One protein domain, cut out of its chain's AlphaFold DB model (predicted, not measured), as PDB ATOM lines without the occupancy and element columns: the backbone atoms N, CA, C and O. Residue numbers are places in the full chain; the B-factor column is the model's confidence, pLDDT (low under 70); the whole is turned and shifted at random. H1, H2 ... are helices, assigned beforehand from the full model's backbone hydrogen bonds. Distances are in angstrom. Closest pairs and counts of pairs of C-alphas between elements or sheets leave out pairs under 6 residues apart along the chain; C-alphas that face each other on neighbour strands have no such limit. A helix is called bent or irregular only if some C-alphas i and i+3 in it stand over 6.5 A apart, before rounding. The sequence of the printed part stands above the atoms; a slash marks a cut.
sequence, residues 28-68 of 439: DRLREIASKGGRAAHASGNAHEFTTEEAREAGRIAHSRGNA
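This is residues 28 to 68 of the 439 residues of an uncharacterized protein of Acinetobacter sp. NIPH 1847 (UniProt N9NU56). What shape does the model take? It is an open U: H1, the longer helix, makes one arm, H2 makes the other, and residues 44 to 51 make the base, with an empty gap between the arms. What is it built of? The printed part has 41 residues with two named helices, H1 then H2 along the chain, and no named strand; the class is all helix. How tightly is it drawn together? It is only just loose, close to extended, with a radius of gyration of the C-alphas of 13.4 A, and its flat outline spans 33 by 25 by 12 A.

How do the two helices stand to each other? H1, residues 28 to 43, and H2, residues 52 to 64, are apart: no C-alpha of the one is within 8 A of the other. The y part of the N-to-C direction is 0.87 for H1 and -0.91 for H2. What joins them? A short link of 8 residues, 44 to 51, runs between them. Are their backbones well formed? In H1 and H2 every O i to N i+4 pair is within hydrogen-bond range.

Where is H1? It begins at C-alpha 28, at (61.987, 16.270, -4.886), and measures 22.2 A from first to last C-alpha. Where is H2? It measures 18.3 A, from C-alpha 52 at (41.506, 36.112, 1.616) to C-alpha 64 at (31.594, 20.916, 4.192). Is either helix bent? Neither H1 nor H2 is bent.

How large is it? The two C-alphas farthest apart, those of Arg 29 and Ser 64, are 34.0 A apart. Is anything missing? The printed part, residues 28 to 68, has no cut. Where is confidence low? The mean pLDDT of the printed part is 74.7, and residue 53 and residues 59 to 68 are under 70.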
ATOM      1  N   ASP A  28      61.673  14.936  -5.413       82.12
ATOM      2  CA  ASP A  28      61.987  16.270  -4.886       82.12
ATOM      3  C   ASP A  28      62.245  17.265  -6.024       82.12
ATOM      4  O   ASP A  28      61.764  18.401  -5.977       82.12
ATOM      5  N   ARG A  29      62.879  16.831  -7.119       84.88
ATOM      6  CA  ARG A  29      62.988  17.624  -8.353       84.88
ATOM      7  C   ARG A  29      61.620  17.898  -8.993       84.88
ATOM      8  O   ARG A  29      61.392  19.009  -9.476       84.88
ATOM      9  N   LEU A  30      60.686  16.944  -8.959       86.69
ATOM     10  CA  LEU A  30      59.293  17.163  -9.375       86.69
ATOM     11  C   LEU A  30      58.598  18.212  -8.505       86.69
ATOM     12  O   LEU A  30      57.973  19.134  -9.030       86.69
ATOM     13  N   ARG A  31      58.741  18.103  -7.182       83.69
ATOM     14  CA  ARG A  31      58.197  19.055  -6.208       83.69
ATOM     15  C   ARG A  31      58.776  20.457  -6.401       83.69
ATOM     16  O   ARG A  31      58.039  21.442  -6.327       83.69
ATOM     17  N   GLU A  32      60.069  20.560  -6.701       85.25
ATOM     18  CA  GLU A  32      60.737  21.827  -6.999       85.25
ATOM     19  C   GLU A  32      60.201  22.460  -8.294       85.25
ATOM     20  O   GLU A  32      59.864  23.646  -8.306       85.25
ATOM     21  N   ILE A  33      60.047  21.675  -9.368       86.31
ATOM     22  CA  ILE A  33      59.491  22.151 -10.644       86.31
ATOM     23  C   ILE A  33      58.021  22.560 -10.491       86.31
ATOM     24  O   ILE A  33      57.639  23.617 -10.991       86.31
ATOM     25  N   ALA A  34      57.208  21.795  -9.758       85.94
ATOM     26  CA  ALA A  34      55.822  22.154  -9.463       85.94
ATOM     27  C   ALA A  34      55.733  23.460  -8.651       85.94
ATOM     28  O   ALA A  34      54.935  24.341  -8.975       85.94
ATOM     29  N   SER A  35      56.606  23.641  -7.650       85.19
ATOM     30  CA  SER A  35      56.679  24.879  -6.862       85.19
ATOM     31  C   SER A  35      57.109  26.084  -7.711       85.19
ATOM     32  O   SER A  35      56.505  27.154  -7.615       85.19
ATOM     33  N   LYS A  36      58.102  25.909  -8.595       87.25
ATOM     34  CA  LYS A  36      58.520  26.928  -9.575       87.25
ATOM     35  C   LYS A  36      57.394  27.259 -10.557       87.25
ATOM     36  O   LYS A  36      57.159  28.436 -10.806       87.25
ATOM     37  N   GLY A  37      56.669  26.258 -11.058       86.62
ATOM     38  CA  GLY A  37      55.533  26.428 -11.968       86.62
ATOM     39  C   GLY A  37      54.380  27.214 -11.344       86.62
ATOM     40  O   GLY A  37      53.917  28.181 -11.941       86.62
ATOM     41  N   GLY A  38      53.974  26.873 -10.116       81.19
ATOM     42  CA  GLY A  38      52.946  27.623  -9.384       81.19
ATOM     43  C   GLY A  38      53.348  29.080  -9.131       81.19
ATOM     44  O   GLY A  38      52.584  29.995  -9.430       81.19
ATOM     45  N   ARG A  39      54.584  29.317  -8.666       80.00
ATOM     46  CA  ARG A  39      55.121  30.681  -8.482       80.00
ATOM     47  C   ARG A  39      55.177  31.463  -9.794       80.00
ATOM     48  O   ARG A  39      54.816  32.634  -9.804       80.00
ATOM     49  N   ALA A  40      55.595  30.827 -10.889       80.75
ATOM     50  CA  ALA A  40      55.648  31.451 -12.206       80.75
ATOM     51  C   ALA A  40      54.253  31.803 -12.744       80.75
ATOM     52  O   ALA A  40      54.105  32.859 -13.345       80.75
ATOM     53  N   ALA A  41      53.236  30.970 -12.496       78.44
ATOM     54  CA  ALA A  41      51.862  31.229 -12.928       78.44
ATOM     55  C   ALA A  41      51.215  32.419 -12.194       78.44
ATOM     56  O   ALA A  41      50.507  33.206 -12.820       78.44
ATOM     57  N   HIS A  42      51.490  32.595 -10.894       72.38
ATOM     58  CA  HIS A  42      51.106  33.816 -10.174       72.38
ATOM     59  C   HIS A  42      51.922  35.027 -10.651       72.38
ATOM     60  O   HIS A  42      51.345  36.053 -10.994       72.38
ATOM     61  N   ALA A  43      53.248  34.903 -10.772       76.12
ATOM     62  CA  ALA A  43      54.111  35.997 -11.228       76.12
ATOM     63  C   ALA A  43      53.849  36.448 -12.682       76.12
ATOM     64  O   ALA A  43      54.237  37.555 -13.048       76.12
ATOM     65  N   SER A  44      53.207  35.617 -13.511       80.19
ATOM     66  CA  SER A  44      52.772  35.968 -14.869       80.19
ATOM     67  C   SER A  44      51.328  36.478 -14.960       80.19
ATOM     68  O   SER A  44      50.868  36.759 -16.065       80.19
ATOM     69  N   GLY A  45      50.597  36.570 -13.841       74.44
ATOM     70  CA  GLY A  45      49.184  36.970 -13.816       74.44
ATOM     71  C   GLY A  45      48.221  35.959 -14.460       74.44
ATOM     72  O   GLY A  45      47.079  36.303 -14.750       74.44
ATOM     73  N   ASN A  46      48.666  34.721 -14.714       75.81
ATOM     74  CA  ASN A  46      47.862  33.671 -15.354       75.81
ATOM     75  C   ASN A  46      47.239  32.687 -14.338       75.81
ATOM     76  O   ASN A  46      46.449  31.822 -14.713       75.81
ATOM     77  N   ALA A  47      47.602  32.775 -13.058       76.25
ATOM     78  CA  ALA A  47      46.919  32.081 -11.968       76.25
ATOM     79  C   ALA A  47      45.861  32.988 -11.326       76.25
ATOM     80  O   ALA A  47      46.040  34.200 -11.251       76.25
ATOM     81  N   HIS A  48      44.779  32.389 -10.825       75.56
ATOM     82  CA  HIS A  48      43.748  33.121 -10.093       75.56
ATOM     83  C   HIS A  48      44.301  33.652  -8.764       75.56
ATOM     84  O   HIS A  48      44.827  32.882  -7.953       75.56
ATOM     85  N   GLU A  49      44.177  34.956  -8.521       71.25
ATOM     86  CA  GLU A  49      44.506  35.559  -7.230       71.25
ATOM     87  C   GLU A  49      43.321  35.399  -6.276       71.25
ATOM     88  O   GLU A  49      42.421  36.232  -6.223       71.25
ATOM     89  N   PHE A  50      43.317  34.296  -5.523       71.62
ATOM     90  CA  PHE A  50      42.304  34.053  -4.501       71.62
ATOM     91  C   PHE A  50      42.326  35.151  -3.438       71.62
ATOM     92  O   PHE A  50      43.327  35.332  -2.734       71.62
ATOM     93  N   THR A  51      41.201  35.839  -3.264       75.31
ATOM     94  CA  THR A  51      41.060  36.794  -2.159       75.31
ATOM     95  C   THR A  51      41.075  36.059  -0.812       75.31
ATOM     96  O   THR A  51      40.740  34.877  -0.717       75.31
ATOM     97  N   THR A  52      41.443  36.739   0.278       70.25
ATOM     98  CA  THR A  52      41.506  36.112   1.616       70.25
ATOM     99  C   THR A  52      40.153  35.564   2.090       70.25
ATOM    100  O   THR A  52      40.102  34.623   2.884       70.25
ATOM    101  N   GLU A  53      39.051  36.138   1.606       68.69
ATOM    102  CA  GLU A  53      37.691  35.677   1.884       68.69
ATOM    103  C   GLU A  53      37.313  34.454   1.041       68.69
ATOM    104  O   GLU A  53      36.847  33.455   1.591       68.69
ATOM    105  N   GLU A  54      37.613  34.483  -0.257       71.69
ATOM    106  CA  GLU A  54      37.396  33.378  -1.193       71.69
ATOM    107  C   GLU A  54      38.225  32.139  -0.826       71.69
ATOM    108  O   GLU A  54      37.693  31.034  -0.776       71.69
ATOM    109  N   ALA A  55      39.502  32.301  -0.461       77.75
ATOM    110  CA  ALA A  55      40.338  31.204   0.033       77.75
ATOM    111  C   ALA A  55      39.759  30.576   1.318       77.75
ATOM    112  O   ALA A  55      39.774  29.355   1.497       77.75
ATOM    113  N   ARG A  56      39.184  31.405   2.203       75.00
ATOM    114  CA  ARG A  56      38.472  30.957   3.410       75.00
ATOM    115  C   ARG A  56      37.124  30.311   3.074       75.00
ATOM    116  O   ARG A  56      36.663  29.452   3.822       75.00
ATOM    117  N   GLU A  57      36.459  30.702   1.991       70.50
ATOM    118  CA  GLU A  57      35.250  30.037   1.502       70.50
ATOM    119  C   GLU A  57      35.561  28.685   0.860       70.50
ATOM    120  O   GLU A  57      34.979  27.688   1.272       70.50
ATOM    121  N   ALA A  58      36.546  28.607  -0.036       73.44
ATOM    122  CA  ALA A  58      37.028  27.359  -0.619       73.44
ATOM    123  C   ALA A  58      37.463  26.354   0.464       73.44
ATOM    124  O   ALA A  58      37.087  25.182   0.400       73.44
ATOM    125  N   GLY A  59      38.167  26.817   1.506       69.44
ATOM    126  CA  GLY A  59      38.499  26.009   2.685       69.44
ATOM    127  C   GLY A  59      37.260  25.504   3.438       69.44
ATOM    128  O   GLY A  59      37.123  24.300   3.653       69.44
ATOM    129  N   ARG A  60      36.311  26.393   3.776       69.81
ATOM    130  CA  ARG A  60      35.022  26.009   4.395       69.81
ATOM    131  C   ARG A  60      34.279  24.971   3.549       69.81
ATOM    132  O   ARG A  60      33.854  23.950   4.077       69.81
ATOM    133  N   ILE A  61      34.189  25.192   2.240       63.50
ATOM    134  CA  ILE A  61      33.528  24.305   1.277       63.50
ATOM    135  C   ILE A  61      34.230  22.941   1.183       63.50
ATOM    136  O   ILE A  61      33.545  21.926   1.056       63.50
ATOM    137  N   ALA A  62      35.561  22.878   1.279       61.06
ATOM    138  CA  ALA A  62      36.300  21.613   1.302       61.06
ATOM    139  C   ALA A  62      35.970  20.775   2.552       61.06
ATOM    140  O   ALA A  62      35.725  19.571   2.428       61.06
ATOM    141  N   HIS A  63      35.874  21.412   3.729       58.25
ATOM    142  CA  HIS A  63      35.392  20.762   4.954       58.25
ATOM    143  C   HIS A  63      33.918  20.340   4.832       58.25
ATOM    144  O   HIS A  63      33.596  19.177   5.066       58.25
ATOM    145  N   SER A  64      33.024  21.225   4.374       60.41
ATOM    146  CA  SER A  64      31.594  20.916   4.192       60.41
ATOM    147  C   SER A  64      31.300  19.831   3.148       60.41
ATOM    148  O   SER A  64      30.199  19.289   3.137       60.41
ATOM    149  N   ARG A  65      32.253  19.509   2.261       66.44
ATOM    150  CA  ARG A  65      32.132  18.447   1.246       66.44
ATOM    151  C   ARG A  65      32.830  17.136   1.632       66.44
ATOM    152  O   ARG A  65      32.884  16.238   0.800       66.44
ATOM    153  N   GLY A  66      33.371  17.019   2.848       60.16
ATOM    154  CA  GLY A  66      33.991  15.782   3.348       60.16
ATOM    155  C   GLY A  66      35.291  15.361   2.645       60.16
ATOM    156  O   GLY A  66      35.754  14.248   2.855       60.16
ATOM    157  N   ASN A  67      35.880  16.238   1.821       63.84
ATOM    158  CA  ASN A  67      37.146  15.992   1.114       63.84
ATOM    159  C   ASN A  67      38.364  16.607   1.828       63.84
ATOM    160  O   ASN A  67      39.496  16.401   1.394       63.84
ATOM    161  N   ALA A  68      38.156  17.389   2.890       59.81
ATOM    162  CA  ALA A  68      39.238  17.879   3.736       59.81
ATOM    163  C   ALA A  68      39.602  16.845   4.811       59.81
ATOM    164  O   ALA A  68      38.721  16.194   5.370       59.81
TER     165      ALA A  68